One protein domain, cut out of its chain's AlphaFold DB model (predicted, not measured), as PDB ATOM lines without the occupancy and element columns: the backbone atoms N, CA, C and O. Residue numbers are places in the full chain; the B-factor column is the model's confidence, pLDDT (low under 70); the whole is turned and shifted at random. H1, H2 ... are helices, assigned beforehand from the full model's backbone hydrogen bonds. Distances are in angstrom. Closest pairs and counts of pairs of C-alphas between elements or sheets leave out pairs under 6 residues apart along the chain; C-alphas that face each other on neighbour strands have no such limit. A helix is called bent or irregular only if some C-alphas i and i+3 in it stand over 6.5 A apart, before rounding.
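AT A GLANCE: This is residues 174 to 246 of the 348 residues of an uncharacterized protein of Euryarchaeota archaeon (UniProt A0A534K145). A long kinked helix, H5, forms a spine with H1 and H3 packed crosswise on it, while H2 bridges H1 and H3, and H4 packs on H2. The 73 printed residues hold five named helices, H1 to H5 in order, and no named strand: class all helix. The whole is compact, radius of gyration of the C-alphas 12.1 A, with an elongated outline of 37 by 22 by 19 A.

HOW THE PARTS SIT: H5, residues 224 to 241, is irregular, with C-alphas 232 and 235 7.7 A apart and a kink of 65 degrees near residue 235. Its residues 226 to 233 alone touch H1, residues 177 to 188; the closest C-alphas, of Leu 183 and Ala 229, are 5.4 A apart. H3, residues 202 to 210, touches H5 at a steep tilt of 51 degrees, closest C-alphas Leu 209 and Arg 227, 6.8 A. H2, residues 192 to 198, touches H4, residues 213 to 220, closest C-alphas Pro 192 and Val 220, 5.1 A. Every O i to N i+4 pair is within hydrogen-bond range in H2 and H4, against 7 of 8 in H1, 12 of 14 in H5 and 2 of 5 in H3, where 5 of 6 O i to N i+3 pairs are.

IN THESE COORDINATES: H5 measures 23.1 A and ends at C-alpha 241 (-19.875, 48.275, -54.892); H1, 16.3 A, begins at C-alpha 177 (-28.252, 32.438, -55.153).

THE WHOLE: The printed part has no cut, its four links between helices are tight, and residues 243 to 244 have pLDDT under 70.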
ATOM      1  N   PRO A 174     -28.445  41.147 -60.473       84.31
ATOM      2  CA  PRO A 174     -29.059  39.855 -60.188       84.31
ATOM      3  C   PRO A 174     -28.211  39.010 -59.228       84.31
ATOM      4  O   PRO A 174     -26.983  39.107 -59.196       84.31
ATOM      5  N   ILE A 175     -28.897  38.156 -58.471       79.00
ATOM      6  CA  ILE A 175     -28.333  37.368 -57.374       79.00
ATOM      7  C   ILE A 175     -27.679  36.074 -57.886       79.00
ATOM      8  O   ILE A 175     -28.331  35.329 -58.620       79.00
ATOM      9  N   PRO A 176     -26.460  35.728 -57.434       79.38
ATOM     10  CA  PRO A 176     -25.917  34.376 -57.560       79.38
ATOM     11  C   PRO A 176     -26.358  33.500 -56.363       79.38
ATOM     12  O   PRO A 176     -25.618  33.353 -55.399       79.38
ATOM     13  N   GLU A 177     -27.589  32.966 -56.372       74.81
ATOM     14  CA  GLU A 177     -28.252  32.438 -55.153       74.81
ATOM     15  C   GLU A 177     -27.480  31.319 -54.428       74.81
ATOM     16  O   GLU A 177     -27.296  31.403 -53.213       74.81
ATOM     17  N   GLU A 178     -26.996  30.301 -55.144       79.12
ATOM     18  CA  GLU A 178     -26.257  29.178 -54.537       79.12
ATOM     19  C   GLU A 178     -24.885  29.616 -53.985       79.12
ATOM     20  O   GLU A 178     -24.490  29.240 -52.875       79.12
ATOM     21  N   ASP A 179     -24.181  30.476 -54.721       83.56
ATOM     22  CA  ASP A 179     -22.856  30.970 -54.339       83.56
ATOM     23  C   ASP A 179     -22.931  31.988 -53.188       83.56
ATOM     24  O   ASP A 179     -22.048  32.019 -52.321       83.56
ATOM     25  N   ALA A 180     -23.980  32.813 -53.145       84.38
ATOM     26  CA  ALA A 180     -24.184  33.826 -52.111       84.38
ATOM     27  C   ALA A 180     -24.449  33.189 -50.741       84.38
ATOM     28  O   ALA A 180     -23.901  33.642 -49.735       84.38
ATOM     29  N   LEU A 181     -25.218  32.094 -50.695       85.50
ATOM     30  CA  LEU A 181     -25.470  31.349 -49.456       85.50
ATOM     31  C   LEU A 181     -24.173  30.816 -48.840       85.50
ATOM     32  O   LEU A 181     -23.961  30.959 -47.636       85.50
ATOM     33  N   THR A 182     -23.280  30.269 -49.666       87.81
ATOM     34  CA  THR A 182     -21.969  29.779 -49.214       87.81
ATOM     35  C   THR A 182     -21.137  30.906 -48.602       87.81
ATOM     36  O   THR A 182     -20.518  30.728 -47.553       87.81
ATOM     37  N   LEU A 183     -21.149  32.089 -49.223       89.56
ATOM     38  CA  LEU A 183     -20.457  33.262 -48.699       89.56
ATOM     39  C   LEU A 183     -21.045  33.724 -47.356       89.56
ATOM     40  O   LEU A 183     -20.283  34.036 -46.445       89.56
ATOM     41  N   PHE A 184     -22.369  33.741 -47.200       89.06
ATOM     42  CA  PHE A 184     -22.997  34.168 -45.945       89.06
ATOM     43  C   PHE A 184     -22.714  33.218 -44.794       89.06
ATOM     44  O   PHE A 184     -22.345  33.690 -43.726       89.06
ATOM     45  N   VAL A 185     -22.787  31.904 -45.015       88.88
ATOM     46  CA  VAL A 185     -22.430  30.919 -43.980       88.88
ATOM     47  C   VAL A 185     -21.010  31.179 -43.463       88.88
ATOM     48  O   VAL A 185     -20.806  31.326 -42.261       88.88
ATOM     49  N   LEU A 186     -20.044  31.375 -44.370       88.25
ATOM     50  CA  LEU A 186     -18.652  31.666 -44.004       88.25
ATOM     51  C   LEU A 186     -18.474  32.976 -43.217       88.25
ATOM     52  O   LEU A 186     -17.554  33.074 -42.405       88.25
ATOM     53  N   LEU A 187     -19.303  33.991 -43.474       88.62
ATOM     54  CA  LEU A 187     -19.194  35.312 -42.844       88.62
ATOM     55  C   LEU A 187     -20.026  35.447 -41.559       88.62
ATOM     56  O   LEU A 187     -19.719  36.306 -40.731       88.62
ATOM     57  N   SER A 188     -21.065  34.627 -41.390       84.38
ATOM     58  CA  SER A 188     -22.001  34.673 -40.261       84.38
ATOM     59  C   SER A 188     -21.618  33.725 -39.121       84.38
ATOM     60  O   SER A 188     -21.898  34.040 -37.955       84.38
ATOM     61  N   ASP A 189     -20.954  32.607 -39.426       84.25
ATOM     62  CA  ASP A 189     -20.525  31.631 -38.424       84.25
ATOM     63  C   ASP A 189     -19.507  32.233 -37.447       84.25
ATOM     64  O   ASP A 189     -18.574  32.945 -37.822       84.25
ATOM     65  N   VAL A 190     -19.687  31.956 -36.153       73.69
ATOM     66  CA  VAL A 190     -18.758  32.420 -35.114       73.69
ATOM     67  C   VAL A 190     -17.411  31.725 -35.311       73.69
ATOM     68  O   VAL A 190     -17.317  30.503 -35.205       73.69
ATOM     69  N   GLY A 191     -16.362  32.500 -35.582       82.81
ATOM     70  CA  GLY A 191     -15.018  31.974 -35.785       82.81
ATOM     71  C   GLY A 191     -14.085  32.931 -36.532       82.81
ATOM     72  O   GLY A 191     -14.467  34.061 -36.849       82.81
ATOM     73  N   PRO A 192     -12.868  32.465 -36.875       84.50
ATOM     74  CA  PRO A 192     -11.816  33.304 -37.450       84.50
ATOM     75  C   PRO A 192     -12.230  34.050 -38.726       84.50
ATOM     76  O   PRO A 192     -11.795  35.177 -38.947       84.50
ATOM     77  N   MET A 193     -13.094  33.457 -39.559       86.56
ATOM     78  CA  MET A 193     -13.597  34.085 -40.790       86.56
ATOM     79  C   MET A 193     -14.466  35.314 -40.514       86.56
ATOM     80  O   MET A 193     -14.268  36.369 -41.128       86.56
ATOM     81  N   ARG A 194     -15.398  35.210 -39.564       87.88
ATOM     82  CA  ARG A 194     -16.239  36.334 -39.153       87.88
ATOM     83  C   ARG A 194     -15.413  37.439 -38.506       87.88
ATOM     84  O   ARG A 194     -15.599  38.608 -38.839       87.88
ATOM     85  N   ASP A 195     -14.463  37.073 -37.653       87.25
ATOM     86  CA  ASP A 195     -13.608  38.038 -36.960       87.25
ATOM     87  C   ASP A 195     -12.682  38.785 -37.928       87.25
ATOM     88  O   ASP A 195     -12.525  40.004 -37.837       87.25
ATOM     89  N   ALA A 196     -12.099  38.070 -38.894       86.12
ATOM     90  CA  ALA A 196     -11.176  38.651 -39.861       86.12
ATOM     91  C   ALA A 196     -11.879  39.444 -40.974       86.12
ATOM     92  O   ALA A 196     -11.331  40.459 -41.412       86.12
ATOM     93  N   PHE A 197     -13.058  39.008 -41.435       89.12
ATOM     94  CA  PHE A 197     -13.724  39.568 -42.620       89.12
ATOM     95  C   PHE A 197     -15.198  39.919 -42.399       89.12
ATOM     96  O   PHE A 197     -15.608  41.009 -42.791       89.12
ATOM     97  N   GLY A 198     -15.979  39.056 -41.742       85.44
ATOM     98  CA  GLY A 198     -17.418  39.264 -41.517       85.44
ATOM     99  C   GLY A 198     -17.752  40.581 -40.811       85.44
ATOM    100  O   GLY A 198     -18.714  41.256 -41.178       85.44
ATOM    101  N   ASN A 199     -16.929  40.989 -39.841       89.12
ATOM    102  CA  ASN A 199     -17.100  42.223 -39.065       89.12
ATOM    103  C   ASN A 199     -16.627  43.502 -39.788       89.12
ATOM    104  O   ASN A 199     -16.740  44.593 -39.233       89.12
ATOM    105  N   ARG A 200     -16.092  43.392 -41.012       90.25
ATOM    106  CA  ARG A 200     -15.665  44.532 -41.843       90.25
ATOM    107  C   ARG A 200     -16.733  44.891 -42.870       90.25
ATOM    108  O   ARG A 200     -17.543  44.040 -43.222       90.25
ATOM    109  N   GLY A 201     -16.686  46.110 -43.406       90.69
ATOM    110  CA  GLY A 201     -17.516  46.509 -44.546       90.69
ATOM    111  C   GLY A 201     -17.247  45.686 -45.812       90.69
ATOM    112  O   GLY A 201     -16.205  45.037 -45.951       90.69
ATOM    113  N   VAL A 202     -18.171  45.748 -46.771       91.25
ATOM    114  CA  VAL A 202     -18.132  44.980 -48.033       91.25
ATOM    115  C   VAL A 202     -16.885  45.306 -48.863       91.25
ATOM    116  O   VAL A 202     -16.291  44.419 -49.477       91.25
ATOM    117  N   HIS A 203     -16.405  46.550 -48.829       86.38
ATOM    118  CA  HIS A 203     -15.140  46.910 -49.480       86.38
ATOM    119  C   HIS A 203     -13.929  46.189 -48.869       86.38
ATOM    120  O   HIS A 203     -13.058  45.723 -49.603       86.38
ATOM    121  N   GLY A 204     -13.908  46.004 -47.544       85.38
ATOM    122  CA  GLY A 204     -12.861  45.241 -46.859       85.38
ATOM    123  C   GLY A 204     -12.873  43.751 -47.217       85.38
ATOM    124  O   GLY A 204     -11.836  43.090 -47.159       85.38
ATOM    125  N   LEU A 205     -14.026  43.226 -47.638       87.69
ATOM    126  CA  LEU A 205     -14.152  41.871 -48.169       87.69
ATOM    127  C   LEU A 205     -13.533  41.753 -49.572       87.69
ATOM    128  O   LEU A 205     -12.834  40.783 -49.857       87.69
ATOM    129  N   LEU A 206     -13.718  42.758 -50.434       87.44
ATOM    130  CA  LEU A 206     -13.079  42.800 -51.756       87.44
ATOM    131  C   LEU A 206     -11.553  42.923 -51.664       87.44
ATOM    132  O   LEU A 206     -10.839  42.336 -52.480       87.44
ATOM    133  N   GLU A 207     -11.032  43.614 -50.650       86.81
ATOM    134  CA  GLU A 207      -9.590  43.659 -50.382       86.81
ATOM    135  C   GLU A 207      -9.003  42.277 -50.064       86.81
ATOM    136  O   GLU A 207      -7.844  42.020 -50.398       86.81
ATOM    137  N   ALA A 208      -9.783  41.363 -49.475       85.94
ATOM    138  CA  ALA A 208      -9.324  40.013 -49.139       85.94
ATOM    139  C   ALA A 208      -8.870  39.217 -50.376       85.94
ATOM    140  O   ALA A 208      -7.979  38.370 -50.274       85.94
ATOM    141  N   LEU A 209      -9.410  39.527 -51.560       85.69
ATOM    142  CA  LEU A 209      -8.986  38.923 -52.828       85.69
ATOM    143  C   LEU A 209      -7.552  39.298 -53.226       85.69
ATOM    144  O   LEU A 209      -6.916  38.557 -53.969       85.69
ATOM    145  N   SER A 210      -7.032  40.418 -52.719       87.62
ATOM    146  CA  SER A 210      -5.651  40.859 -52.965       87.62
ATOM    147  C   SER A 210      -4.627  40.216 -52.023       87.62
ATOM    148  O   SER A 210      -3.420  40.369 -52.217       87.62
ATOM    149  N   TYR A 211      -5.077  39.520 -50.976       91.00
ATOM    150  CA  TYR A 211      -4.179  38.943 -49.978       91.00
ATOM    151  C   TYR A 211      -3.504  37.683 -50.521       91.00
ATOM    152  O   TYR A 211      -4.125  36.890 -51.225       91.00
ATOM    153  N   SER A 212      -2.235  37.467 -50.166       89.62
ATOM    154  CA  SER A 212      -1.537  36.215 -50.474       89.62
ATOM    155  C   SER A 212      -2.108  35.041 -49.672       89.62
ATOM    156  O   SER A 212      -2.681  35.231 -48.597       89.62
ATOM    157  N   ASP A 213      -1.894  33.816 -50.153       87.75
ATOM    158  CA  ASP A 213      -2.373  32.603 -49.472       87.75
ATOM    159  C   ASP A 213      -1.797  32.483 -48.056       87.75
ATOM    160  O   ASP A 213      -2.517  32.138 -47.124       87.75
ATOM    161  N   ALA A 214      -0.531  32.870 -47.866       89.62
ATOM    162  CA  ALA A 214       0.106  32.917 -46.552       89.62
ATOM    163  C   ALA A 214      -0.576  33.916 -45.600       89.62
ATOM    164  O   ALA A 214      -0.755  33.625 -44.418       89.62
ATOM    165  N   LYS A 215      -0.999  35.084 -46.110       90.44
ATOM    166  CA  LYS A 215      -1.717  36.087 -45.313       90.44
ATOM    167  C   LYS A 215      -3.111  35.596 -44.928       90.44
ATOM    168  O   LYS A 215      -3.524  35.793 -43.790       90.44
ATOM    169  N   LEU A 216      -3.821  34.939 -45.845       89.31
ATOM    170  CA  LEU A 216      -5.120  34.340 -45.541       89.31
ATOM    171  C   LEU A 216      -4.979  33.194 -44.531       89.31
ATOM    172  O   LEU A 216      -5.715  33.164 -43.551       89.31
ATOM    173  N   ALA A 217      -3.990  32.314 -44.695       89.12
ATOM    174  CA  ALA A 217      -3.747  31.218 -43.760       89.12
ATOM    175  C   ALA A 217      -3.407  31.710 -42.343       89.12
ATOM    176  O   ALA A 217      -3.892  31.157 -41.361       89.12
ATOM    177  N   HIS A 218      -2.644  32.800 -42.223       91.56
ATOM    178  CA  HIS A 218      -2.373  33.433 -40.930       91.56
ATOM    179  C   HIS A 218      -3.639  34.002 -40.265       91.56
ATOM    180  O   HIS A 218      -3.762  33.963 -39.046       91.56
ATOM    181  N   LEU A 219      -4.565  34.572 -41.043       89.19
ATOM    182  CA  LEU A 219      -5.771  35.213 -40.505       89.19
ATOM    183  C   LEU A 219      -6.874  34.210 -40.147       89.19
ATOM    184  O   LEU A 219      -7.575  34.418 -39.162       89.19
ATOM    185  N   VAL A 220      -7.055  33.160 -40.953       89.81
ATOM    186  CA  VAL A 220      -8.235  32.278 -40.868       89.81
ATOM    187  C   VAL A 220      -7.914  30.781 -40.953       89.81
ATOM    188  O   VAL A 220      -8.824  29.959 -41.026       89.81
ATOM    189  N   GLY A 221      -6.636  30.396 -40.932       89.38
ATOM    190  CA  GLY A 221      -6.195  29.002 -41.031       89.38
ATOM    191  C   GLY A 221      -6.200  28.481 -42.470       89.38
ATOM    192  O   GLY A 221      -5.149  28.406 -43.103       89.38
ATOM    193  N   ASP A 222      -7.375  28.140 -43.008       87.94
ATOM    194  CA  ASP A 222      -7.544  27.756 -44.418       87.94
ATOM    195  C   ASP A 222      -8.350  28.822 -45.171       87.94
ATOM    196  O   ASP A 222      -9.563  28.946 -45.015       87.94
ATOM    197  N   GLY A 223      -7.665  29.604 -46.007       86.94
ATOM    198  CA  GLY A 223      -8.278  30.663 -46.811       86.94
ATOM    199  C   GLY A 223      -8.940  30.189 -48.109       86.94
ATOM    200  O   GLY A 223      -9.603  30.992 -48.771       86.94
ATOM    201  N   ARG A 224      -8.767  28.919 -48.508       89.19
ATOM    202  CA  ARG A 224      -9.280  28.403 -49.792       89.19
ATOM    203  C   ARG A 224     -10.809  28.489 -49.909       89.19
ATOM    204  O   ARG A 224     -11.258  28.943 -50.963       89.19
ATOM    205  N   PRO A 225     -11.612  28.148 -48.874       88.94
ATOM    206  CA  PRO A 225     -13.071  28.266 -48.937       88.94
ATOM    207  C   PRO A 225     -13.539  29.710 -49.149       88.94
ATOM    208  O   PRO A 225     -14.373  29.966 -50.014       88.94
ATOM    209  N   LEU A 226     -12.937  30.668 -48.432       88.69
ATOM    210  CA  LEU A 226     -13.241  32.092 -48.598       88.69
ATOM    211  C   LEU A 226     -12.895  32.571 -50.008       88.69
ATOM    212  O   LEU A 226     -13.708  33.228 -50.648       88.69
ATOM    213  N   ARG A 227     -11.713  32.222 -50.527       89.44
ATOM    214  CA  ARG A 227     -11.317  32.630 -51.880       89.44
ATOM    215  C   ARG A 227     -12.233  32.033 -52.952       89.44
ATOM    216  O   ARG A 227     -12.561  32.735 -53.905       89.44
ATOM    217  N   ALA A 228     -12.654  30.776 -52.806       90.62
ATOM    218  CA  ALA A 228     -13.606  30.152 -53.721       90.62
ATOM    219  C   ALA A 228     -14.961  30.883 -53.706       90.62
ATOM    220  O   ALA A 228     -15.431  31.300 -54.765       90.62
ATOM    221  N   ALA A 229     -15.523  31.132 -52.517       91.31
ATOM    222  CA  ALA A 229     -16.785  31.855 -52.362       91.31
ATOM    223  C   ALA A 229     -16.701  33.297 -52.893       91.31
ATOM    224  O   ALA A 229     -17.599  33.756 -53.598       91.31
ATOM    225  N   LEU A 230     -15.604  34.012 -52.623       90.75
ATOM    226  CA  LEU A 230     -15.404  35.372 -53.125       90.75
ATOM    227  C   LEU A 230     -15.237  35.424 -54.642       90.75
ATOM    228  O   LEU A 230     -15.774  36.334 -55.264       90.75
ATOM    229  N   ASN A 231     -14.527  34.469 -55.246       91.06
ATOM    230  CA  ASN A 231     -14.375  34.411 -56.701       91.06
ATOM    231  C   ASN A 231     -15.708  34.123 -57.404       91.06
ATOM    232  O   ASN A 231     -15.987  34.752 -58.424       91.06
ATOM    233  N   ALA A 232     -16.535  33.233 -56.849       91.19
ATOM    234  CA  ALA A 232     -17.863  32.931 -57.385       91.19
ATOM    235  C   ALA A 232     -18.808  34.148 -57.309       91.19
ATOM    236  O   ALA A 232     -19.496  34.475 -58.272       91.19
ATOM    237  N   ASN A 233     -18.755  34.901 -56.204       91.88
ATOM    238  CA  ASN A 233     -19.581  36.095 -55.990       91.88
ATOM    239  C   ASN A 233     -18.972  37.395 -56.548       91.88
ATOM    240  O   ASN A 233     -19.590  38.459 -56.461       91.88
ATOM    241  N   LEU A 234     -17.764  37.349 -57.118       91.25
ATOM    242  CA  LEU A 234     -17.003  38.539 -57.503       91.25
ATOM    243  C   LEU A 234     -17.752  39.476 -58.466       91.25
ATOM    244  O   LEU A 234     -17.691  40.689 -58.245       91.25
ATOM    245  N   PRO A 235     -18.444  38.989 -59.518       90.69
ATOM    246  CA  PRO A 235     -19.186  39.868 -60.419       90.69
ATOM    247  C   PRO A 235     -20.285  40.652 -59.693       90.69
ATOM    248  O   PRO A 235     -20.419  41.855 -59.908       90.69
ATOM    249  N   TRP A 236     -21.020  39.989 -58.796       91.25
ATOM    250  CA  TRP A 236     -22.095  40.601 -58.018       91.25
ATOM    251  C   TRP A 236     -21.552  41.605 -56.996       91.25
ATOM    252  O   TRP A 236     -21.994  42.753 -56.980       91.25
ATOM    253  N   LEU A 237     -20.524  41.228 -56.224       91.38
ATOM    254  CA  LEU A 237     -19.873  42.116 -55.253       91.38
ATOM    255  C   LEU A 237     -19.288  43.366 -55.926       91.38
ATOM    256  O   LEU A 237     -19.455  44.477 -55.428       91.38
ATOM    257  N   LYS A 238     -18.642  43.217 -57.090       91.00
ATOM    258  CA  LYS A 238     -18.181  44.365 -57.887       91.00
ATOM    259  C   LYS A 238     -19.334  45.241 -58.356       91.00
ATOM    260  O   LYS A 238     -19.187  46.453 -58.348       91.00
ATOM    261  N   ALA A 239     -20.456  44.654 -58.765       90.38
ATOM    262  CA  ALA A 239     -21.604  45.412 -59.245       90.38
ATOM    263  C   ALA A 239     -22.296  46.215 -58.129       90.38
ATOM    264  O   ALA A 239     -22.586  47.387 -58.346       90.38
ATOM    265  N   ILE A 240     -22.502  45.643 -56.935       90.75
ATOM    266  CA  ILE A 240     -23.115  46.375 -55.806       90.75
ATOM    267  C   ILE A 240     -22.183  47.432 -55.202       90.75
ATOM    268  O   ILE A 240     -22.656  48.376 -54.588       90.75
ATOM    269  N   THR A 241     -20.867  47.291 -55.367       88.88
ATOM    270  CA  THR A 241     -19.875  48.275 -54.892       88.88
ATOM    271  C   THR A 241     -19.437  49.269 -55.967       88.88
ATOM    272  O   THR A 241     -18.646  50.173 -55.687       88.88
ATOM    273  N   ALA A 242     -19.910  49.109 -57.207       85.56
ATOM    274  CA  ALA A 242     -19.521  49.979 -58.304       85.56
ATOM    275  C   ALA A 242     -20.095  51.391 -58.109       85.56
ATOM    276  O   ALA A 242     -21.249  51.541 -57.700       85.56
ATOM    277  N   PRO A 243     -19.336  52.444 -58.463       63.66
ATOM    278  CA  PRO A 243     -19.869  53.797 -58.486       63.66
ATOM    279  C   PRO A 243     -20.960  53.893 -59.563       63.66
ATOM    280  O   PRO A 243     -20.679  53.840 -60.761       63.66
ATOM    281  N   GLY A 244     -22.217  54.013 -59.138       67.88
ATOM    282  CA  GLY A 244     -23.374  54.063 -60.024       67.88
ATOM    283  C   GLY A 244     -24.698  54.105 -59.262       67.88
ATOM    284  O   GLY A 244     -24.745  53.944 -58.046       67.88
ATOM    285  N   ASN A 245     -25.792  54.332 -59.991       73.31
ATOM    286  CA  ASN A 245     -27.133  54.343 -59.407       73.31
ATOM    287  C   ASN A 245     -27.661  52.908 -59.291       73.31
ATOM    288  O   ASN A 245     -28.284  52.398 -60.218       73.31
ATOM    289  N   LEU A 246     -27.440  52.281 -58.133       84.38
ATOM    290  CA  LEU A 246     -28.041  50.988 -57.766       84.38
ATOM    291  C   LEU A 246     -29.567  51.061 -57.606       84.38
ATOM    292  O   LEU A 246     -30.252  50.042 -57.531       84.38
TER     293      LEU A 246